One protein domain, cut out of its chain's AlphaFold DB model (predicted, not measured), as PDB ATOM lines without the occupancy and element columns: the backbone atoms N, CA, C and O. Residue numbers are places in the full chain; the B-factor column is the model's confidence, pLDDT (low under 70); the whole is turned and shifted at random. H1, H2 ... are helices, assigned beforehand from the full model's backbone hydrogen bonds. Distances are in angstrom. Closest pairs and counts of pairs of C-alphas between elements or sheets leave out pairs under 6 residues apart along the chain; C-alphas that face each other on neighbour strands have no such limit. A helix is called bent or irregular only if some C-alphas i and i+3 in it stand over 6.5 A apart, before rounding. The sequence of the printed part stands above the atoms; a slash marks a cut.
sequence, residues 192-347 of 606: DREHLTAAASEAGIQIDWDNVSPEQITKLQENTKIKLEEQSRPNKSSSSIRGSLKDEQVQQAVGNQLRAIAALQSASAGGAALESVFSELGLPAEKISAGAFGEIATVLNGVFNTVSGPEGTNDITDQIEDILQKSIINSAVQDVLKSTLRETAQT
ATOM      1  N   ASP A 192      57.061  60.989  21.174       92.62
ATOM      2  CA  ASP A 192      56.440  61.642  22.325       92.62
ATOM      3  C   ASP A 192      54.933  61.354  22.384       92.62
ATOM      4  O   ASP A 192      54.160  61.681  21.479       92.62
ATOM      5  N   ARG A 193      54.499  60.762  23.500       89.75
ATOM      6  CA  ARG A 193      53.100  60.403  23.747       89.75
ATOM      7  C   ARG A 193      52.185  61.628  23.813       89.75
ATOM      8  O   ARG A 193      51.046  61.531  23.357       89.75
ATOM      9  N   GLU A 194      52.642  62.764  24.341       92.31
ATOM     10  CA  GLU A 194      51.821  63.986  24.375       92.31
ATOM     11  C   GLU A 194      51.565  64.506  22.958       92.31
ATOM     12  O   GLU A 194      50.427  64.825  22.601       92.31
ATOM     13  N   HIS A 195      52.603  64.501  22.118       93.44
ATOM     14  CA  HIS A 195      52.493  64.898  20.720       93.44
ATOM     15  C   HIS A 195      51.551  63.982  19.928       93.44
ATOM     16  O   HIS A 195      50.655  64.467  19.236       93.44
ATOM     17  N   LEU A 196      51.704  62.661  20.067       93.94
ATOM     18  CA  LEU A 196      50.819  61.692  19.420       93.94
ATOM     19  C   LEU A 196      49.359  61.837  19.883       93.94
ATOM     20  O   LEU A 196      48.442  61.738  19.069       93.94
ATOM     21  N   THR A 197      49.136  62.122  21.170       93.75
ATOM     22  CA  THR A 197      47.791  62.358  21.726       93.75
ATOM     23  C   THR A 197      47.141  63.596  21.106       93.75
ATOM     24  O   THR A 197      45.962  63.560  20.743       93.75
ATOM     25  N   ALA A 198      47.905  64.680  20.950       93.94
ATOM     26  CA  ALA A 198      47.431  65.895  20.295       93.94
ATOM     27  C   ALA A 198      47.101  65.647  18.813       93.94
ATOM     28  O   ALA A 198      46.014  66.012  18.370       93.94
ATOM     29  N   ALA A 199      47.983  64.957  18.081       94.00
ATOM     30  CA  ALA A 199      47.776  64.622  16.671       94.00
ATOM     31  C   ALA A 199      46.546  63.720  16.454       94.00
ATOM     32  O   ALA A 199      45.755  63.952  15.541       94.00
ATOM     33  N   ALA A 200      46.339  62.722  17.320       94.06
ATOM     34  CA  ALA A 200      45.147  61.876  17.280       94.06
ATOM     35  C   ALA A 200      43.871  62.689  17.539       94.06
ATOM     36  O   ALA A 200      42.892  62.540  16.812       94.06
ATOM     37  N   SER A 201      43.903  63.594  18.522       93.19
ATOM     38  CA  SER A 201      42.764  64.458  18.859       93.19
ATOM     39  C   SER A 201      42.400  65.409  17.715       93.19
ATOM     40  O   SER A 201      41.222  65.566  17.405       93.19
ATOM     41  N   GLU A 202      43.398  66.010  17.060       91.81
ATOM     42  CA  GLU A 202      43.208  66.874  15.886       91.81
ATOM     43  C   GLU A 202      42.580  66.107  14.712       91.81
ATOM     44  O   GLU A 202      41.689  66.619  14.038       91.81
ATOM     45  N   ALA A 203      42.978  64.847  14.521       88.00
ATOM     46  CA  ALA A 203      42.421  63.965  13.500       88.00
ATOM     47  C   ALA A 203      41.077  63.310  13.893       88.00
ATOM     48  O   ALA A 203      40.527  62.541  13.101       88.00
ATOM     49  N   GLY A 204      40.549  63.577  15.096       90.38
ATOM     50  CA  GLY A 204      39.307  62.980  15.599       90.38
ATOM     51  C   GLY A 204      39.409  61.483  15.922       90.38
ATOM     52  O   GLY A 204      38.414  60.768  15.837       90.38
ATOM     53  N   ILE A 205      40.604  60.993  16.261       92.12
ATOM     54  CA  ILE A 205      40.905  59.577  16.499       92.12
ATOM     55  C   ILE A 205      41.021  59.325  18.003       92.12
ATOM     56  O   ILE A 205      41.811  59.965  18.697       92.12
ATOM     57  N   GLN A 206      40.276  58.342  18.505       90.88
ATOM     58  CA  GLN A 206      40.397  57.878  19.884       90.88
ATOM     59  C   GLN A 206      41.362  56.686  19.955       90.88
ATOM     60  O   GLN A 206      41.140  55.670  19.300       90.88
ATOM     61  N   ILE A 207      42.429  56.815  20.749       92.56
ATOM     62  CA  ILE A 207      43.434  55.767  20.986       92.56
ATOM     63  C   ILE A 207      43.574  55.564  22.491       92.56
ATOM     64  O   ILE A 207      43.762  56.526  23.240       92.56
ATOM     65  N   ASP A 208      43.513  54.309  22.929       92.00
ATOM     66  CA  ASP A 208      43.861  53.942  24.296       92.00
ATOM     67  C   ASP A 208      45.379  53.781  24.411       92.00
ATOM     68  O   ASP A 208      45.946  52.717  24.163       92.00
ATOM     69  N   TRP A 209      46.056  54.868  24.759       91.88
ATOM     70  CA  TRP A 209      47.513  54.915  24.797       91.88
ATOM     71  C   TRP A 209      48.162  53.986  25.835       91.88
ATOM     72  O   TRP A 209      49.362  53.738  25.731       91.88
ATOM     73  N   ASP A 210      47.416  53.468  26.818       89.69
ATOM     74  CA  ASP A 210      47.952  52.493  27.782       89.69
ATOM     75  C   ASP A 210      48.115  51.097  27.163       89.69
ATOM     76  O   ASP A 210      48.936  50.304  27.623       89.69
ATOM     77  N   ASN A 211      47.398  50.838  26.069       86.69
ATOM     78  CA  ASN A 211      47.433  49.594  25.306       86.69
ATOM     79  C   ASN A 211      48.227  49.711  23.991       86.69
ATOM     80  O   ASN A 211      48.123  48.835  23.130       86.69
ATOM     81  N   VAL A 212      49.010  50.779  23.806       89.38
ATOM     82  CA  VAL A 212      49.917  50.936  22.656       89.38
ATOM     83  C   VAL A 212      51.323  50.487  23.047       89.38
ATOM     84  O   VAL A 212      51.942  51.054  23.947       89.38
ATOM     85  N   SER A 213      51.851  49.475  22.355       87.69
ATOM     86  CA  SER A 213      53.191  48.950  22.629       87.69
ATOM     87  C   SER A 213      54.303  49.828  22.023       87.69
ATOM     88  O   SER A 213      54.090  50.495  21.003       87.69
ATOM     89  N   PRO A 214      55.531  49.801  22.581       88.62
ATOM     90  CA  PRO A 214      56.685  50.489  21.991       88.62
ATOM     91  C   PRO A 214      56.981  50.063  20.545       88.62
ATOM     92  O   PRO A 214      57.406  50.876  19.722       88.62
ATOM     93  N   GLU A 215      56.726  48.799  20.200       87.81
ATOM     94  CA  GLU A 215      56.891  48.278  18.841       87.81
ATOM     95  C   GLU A 215      55.889  48.907  17.865       87.81
ATOM     96  O   GLU A 215      56.234  49.141  16.707       87.81
ATOM     97  N   GLN A 216      54.664  49.209  18.310       87.62
ATOM     98  CA  GLN A 216      53.675  49.906  17.481       87.62
ATOM     99  C   GLN A 216      54.105  51.347  17.198       87.62
ATOM    100  O   GLN A 216      54.000  51.793  16.057       87.62
ATOM    101  N   ILE A 217      54.654  52.043  18.199       90.94
ATOM    102  CA  ILE A 217      55.215  53.392  18.023       90.94
ATOM    103  C   ILE A 217      56.394  53.353  17.044       90.94
ATOM    104  O   ILE A 217      56.446  54.142  16.104       90.94
ATOM    105  N   THR A 218      57.292  52.377  17.199       91.31
ATOM    106  CA  THR A 218      58.444  52.195  16.300       91.31
ATOM    107  C   THR A 218      57.997  51.962  14.852       91.31
ATOM    108  O   THR A 218      58.520  52.587  13.932       91.31
ATOM    109  N   LYS A 219      56.987  51.109  14.633       89.44
ATOM    110  CA  LYS A 219      56.418  50.873  13.296       89.44
ATOM    111  C   LYS A 219      55.733  52.110  12.725       89.44
ATOM    112  O   LYS A 219      55.876  52.380  11.537       89.44
ATOM    113  N   LEU A 220      55.013  52.875  13.549       92.19
ATOM    114  CA  LEU A 220      54.417  54.145  13.130       92.19
ATOM    115  C   LEU A 220      55.498  55.125  12.663       92.19
ATOM    116  O   LEU A 220      55.337  55.747  11.613       92.19
ATOM    117  N   GLN A 221      56.606  55.232  13.398       94.06
ATOM    118  CA  GLN A 221      57.751  56.064  13.024       94.06
ATOM    119  C   GLN A 221      58.385  55.600  11.708       94.06
ATOM    120  O   GLN A 221      58.607  56.418  10.818       94.06
ATOM    121  N   GLU A 222      58.637  54.299  11.554       93.19
ATOM    122  CA  GLU A 222      59.214  53.721  10.335       93.19
ATOM    123  C   GLU A 222      58.315  53.947   9.114       93.19
ATOM    124  O   GLU A 222      58.767  54.483   8.100       93.19
ATOM    125  N   ASN A 223      57.027  53.615   9.227       91.50
ATOM    126  CA  ASN A 223      56.066  53.805   8.147       91.50
ATOM    127  C   ASN A 223      55.945  55.284   7.785       91.50
ATOM    128  O   ASN A 223      56.063  55.631   6.613       91.50
ATOM    129  N   THR A 224      55.763  56.167   8.774       93.38
ATOM    130  CA  THR A 224      55.645  57.611   8.526       93.38
ATOM    131  C   THR A 224      56.899  58.147   7.850       93.38
ATOM    132  O   THR A 224      56.789  58.886   6.878       93.38
ATOM    133  N   LYS A 225      58.092  57.724   8.284       93.62
ATOM    134  CA  LYS A 225      59.354  58.122   7.653       93.62
ATOM    135  C   LYS A 225      59.367  57.774   6.168       93.62
ATOM    136  O   LYS A 225      59.652  58.644   5.353       93.62
ATOM    137  N   ILE A 226      59.000  56.538   5.823       91.31
ATOM    138  CA  ILE A 226      58.912  56.094   4.426       91.31
ATOM    139  C   ILE A 226      57.935  56.979   3.638       91.31
ATOM    140  O   ILE A 226      58.264  57.405   2.533       91.31
ATOM    141  N   LYS A 227      56.769  57.309   4.210       91.94
ATOM    142  CA  LYS A 227      55.774  58.180   3.560       91.94
ATOM    143  C   LYS A 227      56.313  59.594   3.318       91.94
ATOM    144  O   LYS A 227      56.160  60.123   2.223       91.94
ATOM    145  N   LEU A 228      56.987  60.195   4.300       92.31
ATOM    146  CA  LEU A 228      57.572  61.536   4.166       92.31
ATOM    147  C   LEU A 228      58.741  61.570   3.163       92.31
ATOM    148  O   LEU A 228      58.897  62.525   2.399       92.31
ATOM    149  N   GLU A 229      59.553  60.515   3.111       89.62
ATOM    150  CA  GLU A 229      60.579  60.359   2.074       89.62
ATOM    151  C   GLU A 229      59.950  60.267   0.673       89.62
ATOM    152  O   GLU A 229      60.443  60.884  -0.271       89.62
ATOM    153  N   GLU A 230      58.835  59.545   0.532       88.06
ATOM    154  CA  GLU A 230      58.106  59.409  -0.735       88.06
ATOM    155  C   GLU A 230      57.396  60.710  -1.156       88.06
ATOM    156  O   GLU A 230      57.376  61.027  -2.346       88.06
ATOM    157  N   GLN A 231      56.912  61.517  -0.202       87.75
ATOM    158  CA  GLN A 231      56.377  62.864  -0.462       87.75
ATOM    159  C   GLN A 231      57.451  63.828  -0.991       87.75
ATOM    160  O   GLN A 231      57.197  64.634  -1.887       87.75
ATOM    161  N   SER A 232      58.666  63.748  -0.448       84.94
ATOM    162  CA  SER A 232      59.739  64.695  -0.765       84.94
ATOM    163  C   SER A 232      60.579  64.301  -1.985       84.94
ATOM    164  O   SER A 232      61.265  65.157  -2.553       84.94
ATOM    165  N   ARG A 233      60.543  63.036  -2.438       79.81
ATOM    166  CA  ARG A 233      61.487  62.519  -3.450       79.81
ATOM    167  C   ARG A 233      60.817  61.795  -4.633       79.81
ATOM    168  O   ARG A 233      59.856  61.053  -4.467       79.81
ATOM    169  N   PRO A 234      61.334  61.936  -5.875       64.44
ATOM    170  CA  PRO A 234      60.913  61.149  -7.045       64.44
ATOM    171  C   PRO A 234      61.064  59.646  -6.839       64.44
ATOM    172  O   PRO A 234      60.164  58.891  -7.189       64.44
ATOM    173  N   ASN A 235      62.189  59.233  -6.258       61.09
ATOM    174  CA  ASN A 235      62.487  57.858  -5.890       61.09
ATOM    175  C   ASN A 235      63.479  57.843  -4.707       61.09
ATOM    176  O   ASN A 235      64.121  58.852  -4.407       61.09
ATOM    177  N   LYS A 236      63.632  56.686  -4.053       55.03
ATOM    178  CA  LYS A 236      64.485  56.518  -2.857       55.03
ATOM    179  C   LYS A 236      65.987  56.725  -3.122       55.03
ATOM    180  O   LYS A 236      66.746  56.924  -2.180       55.03
ATOM    181  N   SER A 237      66.423  56.697  -4.384       50.66
ATOM    182  CA  SER A 237      67.824  56.845  -4.810       50.66
ATOM    183  C   SER A 237      68.162  58.222  -5.396       50.66
ATOM    184  O   SER A 237      69.309  58.471  -5.768       50.66
ATOM    185  N   SER A 238      67.185  59.123  -5.484       54.94
ATOM    186  CA  SER A 238      67.315  60.444  -6.089       54.94
ATOM    187  C   SER A 238      67.820  61.440  -5.058       54.94
ATOM    188  O   SER A 238      67.220  61.613  -3.999       54.94
ATOM    189  N   SER A 239      68.891  62.152  -5.405       57.19
ATOM    190  CA  SER A 239      69.317  63.374  -4.713       57.19
ATOM    191  C   SER A 239      68.449  64.593  -5.060       57.19
ATOM    192  O   SER A 239      68.623  65.656  -4.473       57.19
ATOM    193  N   SER A 240      67.532  64.459  -6.023       62.75
ATOM    194  CA  SER A 240      66.581  65.493  -6.431       62.75
ATOM    195  C   SER A 240      65.341  65.472  -5.527       62.75
ATOM    196  O   SER A 240      64.769  64.402  -5.299       62.75
ATOM    197  N   ILE A 241      64.944  66.645  -5.025       69.81
ATOM    198  CA  ILE A 241      63.776  66.875  -4.160       69.81
ATOM    199  C   ILE A 241      62.608  67.352  -5.034       69.81
ATOM    200  O   ILE A 241      62.772  68.286  -5.817       69.81
ATOM    201  N   ARG A 242      61.427  66.722  -4.920       65.31
ATOM    202  CA  ARG A 242      60.207  67.186  -5.620       65.31
ATOM    203  C   ARG A 242      59.730  68.524  -5.061       65.31
ATOM    204  O   ARG A 242      59.325  69.394  -5.828       65.31
ATOM    205  N   GLY A 243      59.780  68.648  -3.739       68.38
ATOM    206  CA  GLY A 243      59.424  69.834  -2.975       68.38
ATOM    207  C   GLY A 243      59.546  69.585  -1.469       68.38
ATOM    208  O   GLY A 243      59.778  68.453  -1.034       68.38
ATOM    209  N   SER A 244      59.412  70.648  -0.689       74.25
ATOM    210  CA  SER A 244      59.364  70.636   0.766       74.25
ATOM    211  C   SER A 244      58.096  69.957   1.275       74.25
ATOM    212  O   SER A 244      57.048  69.942   0.624       74.25
ATOM    213  N   LEU A 245      58.210  69.377   2.470       83.75
ATOM    214  CA  LEU A 245      57.086  68.773   3.172       83.75
ATOM    215  C   LEU A 245      56.120  69.861   3.627       83.75
ATOM    216  O   LEU A 245      56.514  70.780   4.343       83.75
ATOM    217  N   LYS A 246      54.857  69.736   3.223       85.38
ATOM    218  CA  LYS A 246      53.778  70.594   3.717       85.38
ATOM    219  C   LYS A 246      53.191  70.006   4.989       85.38
ATOM    220  O   LYS A 246      52.956  68.797   5.051       85.38
ATOM    221  N   ASP A 247      52.889  70.866   5.954       86.69
ATOM    222  CA  ASP A 247      52.352  70.453   7.251       86.69
ATOM    223  C   ASP A 247      51.063  69.631   7.106       86.69
ATOM    224  O   ASP A 247      50.925  68.605   7.770       86.69
ATOM    225  N   GLU A 248      50.165  69.981   6.175       89.06
ATOM    226  CA  GLU A 248      48.927  69.219   5.969       89.06
ATOM    227  C   GLU A 248      49.193  67.788   5.471       89.06
ATOM    228  O   GLU A 248      48.522  66.843   5.887       89.06
ATOM    229  N   GLN A 249      50.191  67.597   4.602       89.31
ATOM    230  CA  GLN A 249      50.547  66.273   4.071       89.31
ATOM    231  C   GLN A 249      51.232  65.408   5.134       89.31
ATOM    232  O   GLN A 249      51.014  64.194   5.191       89.31
ATOM    233  N   VAL A 250      52.024  66.036   6.010       91.31
ATOM    234  CA  VAL A 250      52.598  65.380   7.190       91.31
ATOM    235  C   VAL A 250      51.479  64.946   8.137       91.31
ATOM    236  O   VAL A 250      51.437  63.782   8.534       91.31
ATOM    237  N   GLN A 251      50.542  65.844   8.455       92.12
ATOM    238  CA  GLN A 251      49.396  65.551   9.319       92.12
ATOM    239  C   GLN A 251      48.532  64.414   8.763       92.12
ATOM    240  O   GLN A 251      48.137  63.530   9.520       92.12
ATOM    241  N   GLN A 252      48.277  64.380   7.453       92.06
ATOM    242  CA  GLN A 252      47.533  63.290   6.813       92.06
ATOM    243  C   GLN A 252      48.255  61.943   6.930       92.06
ATOM    244  O   GLN A 252      47.634  60.950   7.320       92.06
ATOM    245  N   ALA A 253      49.562  61.906   6.649       92.94
ATOM    246  CA  ALA A 253      50.358  60.685   6.765       92.94
ATOM    247  C   ALA A 253      50.385  60.158   8.206       92.94
ATOM    248  O   ALA A 253      50.136  58.972   8.433       92.94
ATOM    249  N   VAL A 254      50.611  61.043   9.182       94.25
ATOM    250  CA  VAL A 254      50.571  60.706  10.613       94.25
ATOM    251  C   VAL A 254      49.175  60.233  11.017       94.25
ATOM    252  O   VAL A 254      49.038  59.169  11.617       94.25
ATOM    253  N   GLY A 255      48.128  60.969  10.637       93.88
ATOM    254  CA  GLY A 255      46.736  60.631  10.925       93.88
ATOM    255  C   GLY A 255      46.359  59.244  10.411       93.88
ATOM    256  O   GLY A 255      45.782  58.453  11.149       93.88
ATOM    257  N   ASN A 256      46.757  58.885   9.191       92.94
ATOM    258  CA  ASN A 256      46.506  57.554   8.636       92.94
ATOM    259  C   ASN A 256      47.220  56.429   9.402       92.94
ATOM    260  O   ASN A 256      46.629  55.367   9.605       92.94
ATOM    261  N   GLN A 257      48.445  56.652   9.888       92.19
ATOM    262  CA  GLN A 257      49.128  55.674  10.747       92.19
ATOM    263  C   GLN A 257      48.472  55.563  12.131       92.19
ATOM    264  O   GLN A 257      48.345  54.466  12.672       92.19
ATOM    265  N   LEU A 258      47.979  56.673  12.684       93.88
ATOM    266  CA  LEU A 258      47.208  56.672  13.930       93.88
ATOM    267  C   LEU A 258      45.874  55.926  13.779       93.88
ATOM    268  O   LEU A 258      45.498  55.163  14.670       93.88
ATOM    269  N   ARG A 259      45.191  56.062  12.635       92.12
ATOM    270  CA  ARG A 259      43.983  55.277  12.323       92.12
ATOM    271  C   ARG A 259      44.279  53.783  12.259       92.12
ATOM    272  O   ARG A 259      43.475  53.002  12.755       92.12
ATOM    273  N   ALA A 260      45.435  53.384  11.724       90.69
ATOM    274  CA  ALA A 260      45.857  51.986  11.745       90.69
ATOM    275  C   ALA A 260      46.053  51.473  13.184       90.69
ATOM    276  O   ALA A 260      45.589  50.382  13.505       90.69
ATOM    277  N   ILE A 261      46.659  52.263  14.081       91.62
ATOM    278  CA  ILE A 261      46.771  51.902  15.508       91.62
ATOM    279  C   ILE A 261      45.387  51.756  16.155       91.62
ATOM    280  O   ILE A 261      45.125  50.739  16.795       91.62
ATOM    281  N   ALA A 262      44.492  52.727  15.963       92.62
ATOM    282  CA  ALA A 262      43.136  52.670  16.512       92.62
ATOM    283  C   ALA A 262      42.350  51.457  15.979       92.62
ATOM    284  O   ALA A 262      41.680  50.753  16.736       92.62
ATOM    285  N   ALA A 263      42.489  51.155  14.686       91.56
ATOM    286  CA  ALA A 263      41.900  49.978  14.059       91.56
ATOM    287  C   ALA A 263      42.430  48.674  14.680       91.56
ATOM    288  O   ALA A 263      41.646  47.788  15.015       91.56
ATOM    289  N   LEU A 264      43.744  48.570  14.908       90.19
ATOM    290  CA  LEU A 264      44.344  47.417  15.586       90.19
ATOM    291  C   LEU A 264      43.794  47.231  17.003       90.19
ATOM    292  O   LEU A 264      43.568  46.097  17.410       90.19
ATOM    293  N   GLN A 265      43.560  48.319  17.743       91.25
ATOM    294  CA  GLN A 265      42.944  48.250  19.070       91.25
ATOM    295  C   GLN A 265      41.486  47.795  19.002       91.25
ATOM    296  O   GLN A 265      41.076  46.944  19.780       91.25
ATOM    297  N   SER A 266      40.713  48.302  18.042       90.94
ATOM    298  CA  SER A 266      39.310  47.905  17.880       90.94
ATOM    299  C   SER A 266      39.145  46.442  17.434       90.94
ATOM    300  O   SER A 266      38.131  45.813  17.734       90.94
ATOM    301  N   ALA A 267      40.147  45.885  16.746       89.75
ATOM    302  CA  ALA A 267      40.168  44.496  16.283       89.75
ATOM    303  C   ALA A 267      40.902  43.517  17.226       89.75
ATOM    304  O   ALA A 267      40.988  42.326  16.918       89.75
ATOM    305  N   SER A 268      41.466  43.991  18.343       87.62
ATOM    306  CA  SER A 268      42.166  43.151  19.322       87.62
ATOM    307  C   SER A 268      41.211  42.581  20.381       87.62
ATOM    308  O   SER A 268      40.010  42.847  20.365       87.62
ATOM    309  N   ALA A 269      41.727  41.748  21.290       83.50
ATOM    310  CA  ALA A 269      40.931  41.120  22.342       83.50
ATOM    311  C   ALA A 269      40.188  42.162  23.203       83.50
ATOM    312  O   ALA A 269      40.822  43.004  23.836       83.50
ATOM    313  N   GLY A 270      38.853  42.074  23.247       80.94
ATOM    314  CA  GLY A 270      37.989  43.046  23.939       80.94
ATOM    315  C   GLY A 270      37.782  44.366  23.181       80.94
ATOM    316  O   GLY A 270      37.262  45.326  23.743       80.94
ATOM    317  N   GLY A 271      38.226  44.444  21.925       87.75
ATOM    318  CA  GLY A 271      38.010  45.589  21.050       87.75
ATOM    319  C   GLY A 271      36.582  45.634  20.499       87.75
ATOM    320  O   GLY A 271      35.991  44.606  20.169       87.75
ATOM    321  N   ALA A 272      36.030  46.841  20.363       89.00
ATOM    322  CA  ALA A 272      34.625  47.044  20.011       89.00
ATOM    323  C   ALA A 272      34.240  46.480  18.629       89.00
ATOM    324  O   ALA A 272      33.175  45.880  18.493       89.00
ATOM    325  N   ALA A 273      35.088  46.641  17.604       89.88
ATOM    326  CA  ALA A 273      34.797  46.100  16.273       89.88
ATOM    327  C   ALA A 273      34.813  44.568  16.276       89.88
ATOM    328  O   ALA A 273      33.955  43.938  15.661       89.88
ATOM    329  N   LEU A 274      35.763  43.966  16.997       89.88
ATOM    330  CA  LEU A 274      35.813  42.518  17.164       89.88
ATOM    331  C   LEU A 274      34.553  41.995  17.859       89.88
ATOM    332  O   LEU A 274      33.930  41.059  17.363       89.88
ATOM    333  N   GLU A 275      34.169  42.614  18.978       89.06
ATOM    334  CA  GLU A 275      32.972  42.243  19.735       89.06
ATOM    335  C   GLU A 275      31.696  42.396  18.904       89.06
ATOM    336  O   GLU A 275      30.857  41.498  18.929       89.06
ATOM    337  N   SER A 276      31.568  43.473  18.118       89.56
ATOM    338  CA  SER A 276      30.420  43.676  17.220       89.56
ATOM    339  C   SER A 276      30.318  42.555  16.191       89.56
ATOM    340  O   SER A 276      29.292  41.879  16.125       89.56
ATOM    341  N   VAL A 277      31.401  42.282  15.451       89.06
ATOM    342  CA  VAL A 277      31.413  41.244  14.406       89.06
ATOM    343  C   VAL A 277      31.123  39.864  14.996       89.06
ATOM    344  O   VAL A 277      30.347  39.090  14.438       89.06
ATOM    345  N   PHE A 278      31.716  39.533  16.142       88.00
ATOM    346  CA  PHE A 278      31.481  38.243  16.789       88.00
ATOM    347  C   PHE A 278      30.063  38.124  17.350       88.00
ATOM    348  O   PHE A 278      29.452  37.064  17.218       88.00
ATOM    349  N   SER A 279      29.514  39.202  17.914       85.88
ATOM    350  CA  SER A 279      28.131  39.244  18.390       85.88
ATOM    351  C   SER A 279      27.133  39.082  17.242       85.88
ATOM    352  O   SER A 279      26.190  38.303  17.366       85.88
ATOM    353  N   GLU A 280      27.343  39.775  16.121       85.69
ATOM    354  CA  GLU A 280      26.510  39.664  14.914       85.69
ATOM    355  C   GLU A 280      26.500  38.238  14.357       85.69
ATOM    356  O   GLU A 280      25.455  37.729  13.950       85.69
ATOM    357  N   LEU A 281      27.651  37.567  14.392       83.88
ATOM    358  CA  LEU A 281      27.799  36.199  13.903       83.88
ATOM    359  C   LEU A 281      27.459  35.123  14.951       83.88
ATOM    360  O   LEU A 281      27.473  33.932  14.634       83.88
ATOM    361  N   GLY A 282      27.159  35.509  16.195       80.25
ATOM    362  CA  GLY A 282      26.878  34.578  17.290       80.25
ATOM    363  C   GLY A 282      28.076  33.702  17.679       80.25
ATOM    364  O   GLY A 282      27.901  32.532  18.028       80.25
ATOM    365  N   LEU A 283      29.296  34.237  17.587       82.00
ATOM    366  CA  LEU A 283      30.534  33.542  17.933       82.00
ATOM    367  C   LEU A 283      31.076  33.931  19.316       82.00
ATOM    368  O   LEU A 283      31.005  35.097  19.701       82.00
ATOM    369  N   PRO A 284      31.718  32.989  20.033       74.44
ATOM    370  CA  PRO A 284      32.419  33.288  21.278       74.44
ATOM    371  C   PRO A 284      33.767  33.969  20.992       74.44
ATOM    372  O   PRO A 284      34.719  33.317  20.548       74.44
ATOM    373  N   ALA A 285      33.867  35.275  21.251       72.88
ATOM    374  CA  ALA A 285      35.101  36.045  21.062       72.88
ATOM    375  C   ALA A 285      36.249  35.552  21.967       72.88
ATOM    376  O   ALA A 285      37.422  35.652  21.612       72.88
ATOM    377  N   GLU A 286      35.936  34.926  23.103       73.50
ATOM    378  CA  GLU A 286      36.918  34.346  24.024       73.50
ATOM    379  C   GLU A 286      37.692  33.147  23.450       73.50
ATOM    380  O   GLU A 286      38.711  32.746  24.014       73.50
ATOM    381  N   LYS A 287      37.235  32.565  22.331       74.94
ATOM    382  CA  LYS A 287      37.915  31.445  21.662       74.94
ATOM    383  C   LYS A 287      38.984  31.876  20.654       74.94
ATOM    384  O   LYS A 287      39.623  31.008  20.058       74.94
ATOM    385  N   ILE A 288      39.176  33.176  20.429       81.75
ATOM    386  CA  ILE A 288      40.141  33.673  19.441       81.75
ATOM    387  C   ILE A 288      41.568  33.379  19.910       81.75
ATOM    388  O   ILE A 288      41.945  33.669  21.047       81.75
ATOM    389  N   SER A 289      42.384  32.804  19.025       80.50
ATOM    390  CA  SER A 289      43.778  32.513  19.343       80.50
ATOM    391  C   SER A 289      44.654  33.771  19.293       80.50
ATOM    392  O   SER A 289      44.416  34.703  18.525       80.50
ATOM    393  N   ALA A 290      45.755  33.769  20.051       79.75
ATOM    394  CA  ALA A 290      46.779  34.812  19.941       79.75
ATOM    395  C   ALA A 290      47.365  34.918  18.516       79.75
ATOM    396  O   ALA A 290      47.754  36.002  18.083       79.75
ATOM    397  N   GLY A 291      47.399  33.800  17.777       80.12
ATOM    398  CA  GLY A 291      47.841  33.760  16.383       80.12
ATOM    399  C   GLY A 291      46.924  34.559  15.456       80.12
ATOM    400  O   GLY A 291      47.420  35.340  14.646       80.12
ATOM    401  N   ALA A 292      45.605  34.452  15.637       80.69
ATOM    402  CA  ALA A 292      44.627  35.193  14.843       80.69
ATOM    403  C   ALA A 292      44.767  36.715  15.001       80.69
ATOM    404  O   ALA A 292      44.661  37.443  14.016       80.69
ATOM    405  N   PHE A 293      45.084  37.210  16.202       82.88
ATOM    406  CA  PHE A 293      45.367  38.638  16.402       82.88
ATOM    407  C   PHE A 293      46.628  39.095  15.656       82.88
ATOM    408  O   PHE A 293      46.658  40.198  15.111       82.88
ATOM    409  N   GLY A 294      47.653  38.241  15.578       83.69
ATOM    410  CA  GLY A 294      48.843  38.502  14.764       83.69
ATOM    411  C   GLY A 294      48.537  38.567  13.263       83.69
ATOM    412  O   GLY A 294      49.060  39.438  12.561       83.69
ATOM    413  N   GLU A 295      47.659  37.690  12.772       84.19
ATOM    414  CA  GLU A 295      47.197  37.704  11.379       84.19
ATOM    415  C   GLU A 295      46.366  38.952  11.068       84.19
ATOM    416  O   GLU A 295      46.683  39.652  10.105       84.19
ATOM    417  N   ILE A 296      45.395  39.300  11.925       85.88
ATOM    418  CA  ILE A 296      44.623  40.550  11.828       85.88
ATOM    419  C   ILE A 296      45.572  41.739  11.733       85.88
ATOM    420  O   ILE A 296      45.439  42.571  10.837       85.88
ATOM    421  N   ALA A 297      46.562  41.806  12.626       85.50
ATOM    422  CA  ALA A 297      47.491  42.920  12.650       85.50
ATOM    423  C   ALA A 297      48.328  43.015  11.371       85.50
ATOM    424  O   ALA A 297      48.598  44.112  10.880       85.50
ATOM    425  N   THR A 298      48.732  41.875  10.817       86.31
ATOM    426  CA  THR A 298      49.500  41.818   9.570       86.31
ATOM    427  C   THR A 298      48.655  42.272   8.382       86.31
ATOM    428  O   THR A 298      49.097  43.124   7.609       86.31
ATOM    429  N   VAL A 299      47.428  41.756   8.265       84.88
ATOM    430  CA  VAL A 299      46.496  42.096   7.182       84.88
ATOM    431  C   VAL A 299      46.114  43.571   7.247       84.88
ATOM    432  O   VAL A 299      46.277  44.274   6.251       84.88
ATOM    433  N   LEU A 300      45.695  44.067   8.416       88.06
ATOM    434  CA  LEU A 300      45.314  45.469   8.591       88.06
ATOM    435  C   LEU A 300      46.469  46.399   8.220       88.06
ATOM    436  O   LEU A 300      46.294  47.258   7.361       88.06
ATOM    437  N   ASN A 301      47.666  46.201   8.777       85.38
ATOM    438  CA  ASN A 301      48.813  47.056   8.450       85.38
ATOM    439  C   ASN A 301      49.140  47.046   6.947       85.38
ATOM    440  O   ASN A 301      49.435  48.097   6.376       85.38
ATOM    441  N   GLY A 302      49.062  45.884   6.289       85.75
ATOM    442  CA  GLY A 302      49.271  45.771   4.844       85.75
ATOM    443  C   GLY A 302      48.222  46.531   4.027       85.75
ATOM    444  O   GLY A 302      48.572  47.288   3.116       85.75
ATOM    445  N   VAL A 303      46.942  46.382   4.380       87.31
ATOM    446  CA  VAL A 303      45.831  47.072   3.711       87.31
ATOM    447  C   VAL A 303      45.940  48.580   3.921       87.31
ATOM    448  O   VAL A 303      45.972  49.311   2.934       87.31
ATOM    449  N   PHE A 304      46.104  49.050   5.162       88.62
ATOM    450  CA  PHE A 304      46.259  50.474   5.492       88.62
ATOM    451  C   PHE A 304      47.433  51.121   4.746       88.62
ATOM    452  O   PHE A 304      47.285  52.208   4.181       88.62
ATOM    453  N   ASN A 305      48.584  50.447   4.667       85.56
ATOM    454  CA  ASN A 305      49.738  50.946   3.916       85.56
ATOM    455  C   ASN A 305      49.483  51.052   2.408       85.56
ATOM    456  O   ASN A 305      50.073  51.920   1.759       85.56
ATOM    457  N   THR A 306      48.618  50.190   1.871       87.94
ATOM    458  CA  THR A 306      48.228  50.189   0.458       87.94
ATOM    459  C   THR A 306      47.208  51.290   0.172       87.94
ATOM    460  O   THR A 306      47.424  52.104  -0.724       87.94
ATOM    461  N   VAL A 307      46.123  51.365   0.952       89.06
ATOM    462  CA  VAL A 307      45.024  52.317   0.706       89.06
ATOM    463  C   VAL A 307      45.420  53.768   0.978       89.06
ATOM    464  O   VAL A 307      44.991  54.663   0.252       89.06
ATOM    465  N   SER A 308      46.316  54.007   1.945       88.81
ATOM    466  CA  SER A 308      46.864  55.345   2.227       88.81
ATOM    467  C   SER A 308      47.776  55.877   1.108       88.81
ATOM    468  O   SER A 308      48.092  57.066   1.085       88.81
ATOM    469  N   GLY A 309      48.163  55.023   0.154       89.56
ATOM    470  CA  GLY A 309      49.017  55.374  -0.976       89.56
ATOM    471  C   GLY A 309      50.495  55.544  -0.595       89.56
ATOM    472  O   GLY A 309      50.837  55.546   0.588       89.56
ATOM    473  N   PRO A 310      51.401  55.692  -1.579       87.81
ATOM    474  CA  PRO A 310      52.846  55.832  -1.346       87.81
ATOM    475  C   PRO A 310      53.182  57.012  -0.426       87.81
ATOM    476  O   PRO A 310      53.931  56.888   0.532       87.81
ATOM    477  N   GLU A 311      52.504  58.137  -0.625       88.75
ATOM    478  CA  GLU A 311      52.710  59.355   0.161       88.75
ATOM    479  C   GLU A 311      51.940  59.351   1.494       88.75
ATOM    480  O   GLU A 311      52.178  60.201   2.345       88.75
ATOM    481  N   GLY A 312      51.032  58.394   1.714       89.19
ATOM    482  CA  GLY A 312      50.261  58.284   2.957       89.19
ATOM    483  C   GLY A 312      49.144  59.321   3.103       89.19
ATOM    484  O   GLY A 312      48.585  59.444   4.188       89.19
ATOM    485  N   THR A 313      48.822  60.066   2.046       91.31
ATOM    486  CA  THR A 313      47.922  61.233   2.060       91.31
ATOM    487  C   THR A 313      46.501  60.935   1.584       91.31
ATOM    488  O   THR A 313      45.634  61.800   1.692       91.31
ATOM    489  N   ASN A 314      46.228  59.727   1.079       93.25
ATOM    490  CA  ASN A 314      44.877  59.368   0.649       93.25
ATOM    491  C   ASN A 314      43.915  59.378   1.843       93.25
ATOM    492  O   ASN A 314      44.237  58.851   2.911       93.25
ATOM    493  N   ASP A 315      42.718  59.928   1.646       88.19
ATOM    494  CA  ASP A 315      41.654  59.820   2.638       88.19
ATOM    495  C   ASP A 315      41.063  58.407   2.612       88.19
ATOM    496  O   ASP A 315      40.603  57.913   1.579       88.19
ATOM    497  N   ILE A 316      41.113  57.752   3.765       86.75
ATOM    498  CA  ILE A 316      40.642  56.382   3.963       86.75
ATOM    499  C   ILE A 316      39.523  56.315   5.001       86.75
ATOM    500  O   ILE A 316      39.130  55.218   5.381       86.75
ATOM    501  N   THR A 317      39.025  57.460   5.478       84.69
ATOM    502  CA  THR A 317      38.101  57.543   6.618       84.69
ATOM    503  C   THR A 317      36.865  56.661   6.417       84.69
ATOM    504  O   THR A 317      36.564  55.836   7.277       84.69
ATOM    505  N   ASP A 318      36.239  56.729   5.240       85.56
ATOM    506  CA  ASP A 318      35.032  55.955   4.908       85.56
ATOM    507  C   ASP A 318      35.299  54.458   4.644       85.56
ATOM    508  O   ASP A 318      34.367  53.669   4.525       85.56
ATOM    509  N   GLN A 319      36.567  54.040   4.534       86.88
ATOM    510  CA  GLN A 319      36.950  52.654   4.223       86.88
ATOM    511  C   GLN A 319      37.304  51.841   5.475       86.88
ATOM    512  O   GLN A 319      37.416  50.619   5.404       86.88
ATOM    513  N   ILE A 320      37.510  52.494   6.621       87.12
ATOM    514  CA  ILE A 320      38.076  51.856   7.821       87.12
ATOM    515  C   ILE A 320      37.180  50.753   8.366       87.12
ATOM    516  O   ILE A 320      37.686  49.692   8.727       87.12
ATOM    517  N   GLU A 321      35.872  50.987   8.414       87.38
ATOM    518  CA  GLU A 321      34.910  50.020   8.943       87.38
ATOM    519  C   GLU A 321      34.874  48.742   8.092       87.38
ATOM    520  O   GLU A 321      35.020  47.641   8.622       87.38
ATOM    521  N   ASP A 322      34.816  48.886   6.766       87.00
ATOM    522  CA  ASP A 322      34.862  47.761   5.824       87.00
ATOM    523  C   ASP A 322      36.200  47.000   5.900       87.00
ATOM    524  O   ASP A 322      36.223  45.766   5.942       87.00
ATOM    525  N   ILE A 323      37.327  47.718   5.991       88.62
ATOM    526  CA  ILE A 323      38.664  47.122   6.160       88.62
ATOM    527  C   ILE A 323      38.739  46.308   7.460       88.62
ATOM    528  O   ILE A 323      39.263  45.186   7.462       88.62
ATOM    529  N   LEU A 324      38.215  46.855   8.561       90.25
ATOM    530  CA  LEU A 324      38.157  46.195   9.863       90.25
ATOM    531  C   LEU A 324      37.316  44.925   9.799       90.25
ATOM    532  O   LEU A 324      37.815  43.847  10.131       90.25
ATOM    533  N   GLN A 325      36.077  45.038   9.320       89.06
ATOM    534  CA  GLN A 325      35.140  43.926   9.237       89.06
ATOM    535  C   GLN A 325      35.715  42.784   8.390       89.06
ATOM    536  O   GLN A 325      35.769  41.638   8.843       89.06
ATOM    537  N   LYS A 326      36.248  43.089   7.200       86.88
ATOM    538  CA  LYS A 326      36.877  42.088   6.322       86.88
ATOM    539  C   LYS A 326      38.080  41.413   6.970       86.88
ATOM    540  O   LYS A 326      38.241  40.201   6.834       86.88
ATOM    541  N   SER A 327      38.923  42.167   7.672       88.19
ATOM    542  CA  SER A 327      40.112  41.611   8.331       88.19
ATOM    543  C   SER A 327      39.737  40.689   9.492       88.19
ATOM    544  O   SER A 327      40.297  39.601   9.620       88.19
ATOM    545  N   ILE A 328      38.738  41.072  10.292       90.12
ATOM    546  CA  ILE A 328      38.217  40.248  11.391       90.12
ATOM    547  C   ILE A 328      37.587  38.957  10.853       90.12
ATOM    548  O   ILE A 328      37.887  37.874  11.361       90.12
ATOM    549  N   ILE A 329      36.763  39.049   9.802       87.12
ATOM    550  CA  ILE A 329      36.114  37.888   9.174       87.12
ATOM    551  C   ILE A 329      37.159  36.915   8.598       87.12
ATOM    552  O   ILE A 329      37.072  35.704   8.799       87.12
ATOM    553  N   ASN A 330      38.176  37.432   7.907       81.69
ATOM    554  CA  ASN A 330      39.195  36.598   7.268       81.69
ATOM    555  C   ASN A 330      40.118  35.890   8.256       81.69
ATOM    556  O   ASN A 330      40.546  34.772   7.988       81.69
ATOM    557  N   SER A 331      40.450  36.536   9.371       85.25
ATOM    558  CA  SER A 331      41.452  36.012  10.298       85.25
ATOM    559  C   SER A 331      40.810  35.428  11.554       85.25
ATOM    560  O   SER A 331      40.896  34.223  11.771       85.25
ATOM    561  N   ALA A 332      40.111  36.230  12.365       86.44
ATOM    562  CA  ALA A 332      39.578  35.756  13.645       86.44
ATOM    563  C   ALA A 332      38.369  34.827  13.496       86.44
ATOM    564  O   ALA A 332      38.349  33.765  14.116       86.44
ATOM    565  N   VAL A 333      37.375  35.182  12.674       86.38
ATOM    566  CA  VAL A 333      36.188  34.326  12.468       86.38
ATOM    567  C   VAL A 333      36.609  32.992  11.854       86.38
ATOM    568  O   VAL A 333      36.219  31.933  12.347       86.38
ATOM    569  N   GLN A 334      37.467  33.031  10.830       87.06
ATOM    570  CA  GLN A 334      37.989  31.820  10.209       87.06
ATOM    571  C   GLN A 334      38.762  30.946  11.208       87.06
ATOM    572  O   GLN A 334      38.568  29.732  11.221       87.06
ATOM    573  N   ASP A 335      39.627  31.527  12.044       85.94
ATOM    574  CA  ASP A 335      40.406  30.777  13.036       85.94
ATOM    575  C   ASP A 335      39.523  30.140  14.121       85.94
ATOM    576  O   ASP A 335      39.673  28.956  14.433       85.94
ATOM    577  N   VAL A 336      38.532  30.873  14.639       86.62
ATOM    578  CA  VAL A 336      37.588  30.338  15.637       86.62
ATOM    579  C   VAL A 336      36.743  29.208  15.056       86.62
ATOM    580  O   VAL A 336      36.543  28.186  15.725       86.62
ATOM    581  N   LEU A 337      36.297  29.336  13.803       87.12
ATOM    582  CA  LEU A 337      35.598  28.262  13.100       87.12
ATOM    583  C   LEU A 337      36.501  27.040  12.908       87.12
ATOM    584  O   LEU A 337      36.101  25.938  13.280       87.12
ATOM    585  N   LYS A 338      37.739  27.219  12.424       87.19
ATOM    586  CA  LYS A 338      38.725  26.131  12.292       87.19
ATOM    587  C   LYS A 338      38.924  25.395  13.612       87.19
ATOM    588  O   LYS A 338      38.852  24.170  13.648       87.19
ATOM    589  N   SER A 339      39.167  26.131  14.696       84.12
ATOM    590  CA  SER A 339      39.395  25.559  16.026       84.12
ATOM    591  C   SER A 339      38.181  24.756  16.507       84.12
ATOM    592  O   SER A 339      38.300  23.577  16.842       84.12
ATOM    593  N   THR A 340      36.989  25.352  16.424       84.62
ATOM    594  CA  THR A 340      35.729  24.723  16.851       84.62
ATOM    595  C   THR A 340      35.416  23.454  16.048       84.62
ATOM    596  O   THR A 340      34.968  22.440  16.594       84.62
ATOM    597  N   LEU A 341      35.671  23.477  14.740       86.38
ATOM    598  CA  LEU A 341      35.484  22.314  13.879       86.38
ATOM    599  C   LEU A 341      36.547  21.237  14.119       86.38
ATOM    600  O   LEU A 341      36.219  20.054  14.086       86.38
ATOM    601  N   ARG A 342      37.797  21.607  14.423       86.81
ATOM    602  CA  ARG A 342      38.852  20.646  14.791       86.81
ATOM    603  C   ARG A 342      38.540  19.917  16.093       86.81
ATOM    604  O   ARG A 342      38.765  18.714  16.155       86.81
ATOM    605  N   GLU A 343      37.987  20.599  17.098       84.38
ATOM    606  CA  GLU A 343      37.479  19.945  18.318       84.38
ATOM    607  C   GLU A 343      36.419  18.888  17.967       84.38
ATOM    608  O   GLU A 343      36.463  17.764  18.463       84.38
ATOM    609  N   THR A 344      35.510  19.223  17.045       81.75
ATOM    610  CA  THR A 344      34.462  18.306  16.560       81.75
ATOM    611  C   THR A 344      35.055  17.121  15.779       81.75
ATOM    612  O   THR A 344      34.594  15.986  15.913       81.75
ATOM    613  N   ALA A 345      36.118  17.361  15.006       83.56
ATOM    614  CA  ALA A 345      36.791  16.360  14.182       83.56
ATOM    615  C   ALA A 345      37.700  15.395  14.970       83.56
ATOM    616  O   ALA A 345      38.030  14.317  14.479       83.56
ATOM    617  N   GLN A 346      38.104  15.736  16.196       83.88
ATOM    618  CA  GLN A 346      38.986  14.911  17.040       83.88
ATOM    619  C   GLN A 346      38.254  13.814  17.832       83.88
ATOM    620  O   GLN A 346      38.775  13.300  18.820       83.88
ATOM    621  N   THR A 347      37.051  13.432  17.409       84.50
ATOM    622  CA  THR A 347      36.279  12.359  18.044       84.50
ATOM    623  C   THR A 347      36.560  11.001  17.394       84.50
ATOM    624  O   THR A 347      36.914  10.911  16.212       84.50
TER     625      THR A 347
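Overview. This is residues 192 to 347 of the 606 residues of an uncharacterized protein of Pseudovibrio sp. Ad26 (UniProt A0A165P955). This is a long, narrow body of helices: H3, H5 and H6 make an up-and-down bundle, each running against the one before, staggered along the long axis, with H5 packing on both H3 and H6. H2 folds back along H3, H1 crosses H3 almost at right angles, and the short H4 packs on H6; residues 341 to 347, of which 341 to 345 belong to H6, stick out at one end, and the loop of residues 233 to 246 lies at the other. The printed part has 156 residues with six named helices, H1 to H6 in chain order, and no named strand; the class is all helix. It is only just compact, close to loose, with a radius of gyration of the C-alphas of 17.9 A and spans of 66 by 32 by 28 A.

Along the chain. H1 is residues 193 to 202, beginning at C-alpha 193 (53.100, 60.403, 23.747). H2, residues 214 to 232, is 27.0 A long from first to last C-alpha. H3, residues 247 to 266, is 28.1 A long and begins at C-alpha 247 (52.352, 70.453, 7.251). H4 is residues 272 to 281. H5, residues 290 to 307, is 26.1 A long. H6, residues 317 to 345, is 41.9 A long and ends at C-alpha 345 (36.791, 16.360, 14.182); it is irregular, with C-alphas 318 and 321 7.2 A apart.

Arrangement. H3 is the hub, touching four other helices. Its residues 251 to 258 touch H1, about perpendicular at 80 degrees; the closest C-alphas, of Ala 200 and Leu 258, are 6.5 A apart. H2 and H3 form a helical hairpin at a shallow tilt of 32 degrees, only just short of steep, closest at the C-alphas of Leu 220 and Gln 257, 6.0 A. H3 and H4 only just touch, only at the corner, with the C-alphas of Ser 266 and Ala 273 closest at 5.1 A. Residues 256 to 264 of H3 touch H5, opposite ways at a shallow tilt of 24 degrees; the C-alphas of Leu 264 and Ala 297 are closest, 6.2 A. H5 and H6 form a helical hairpin at a shallow tilt of 27 degrees, with the C-alphas of Ala 292 and Ala 332 closest at 5.2 A. H4 touches H6 at a steep tilt of 54 degrees, closest at the C-alphas of Leu 274 and Ile 328, 6.7 A. H3 and H6 are close but not clearly touching. In H1 to H5 every O i to N i+4 pair is within hydrogen-bond range; in H6, 21 of 25 are.

Size, cuts and confidence. The two C-alphas farthest apart, of Ser 240 and Thr 347, are 65.9 A apart. The printed part has no cut. The links H1 to H2 and H2 to H3 are long. The mean pLDDT of the printed part is 86.1, and residues 234 to 243 are under 70.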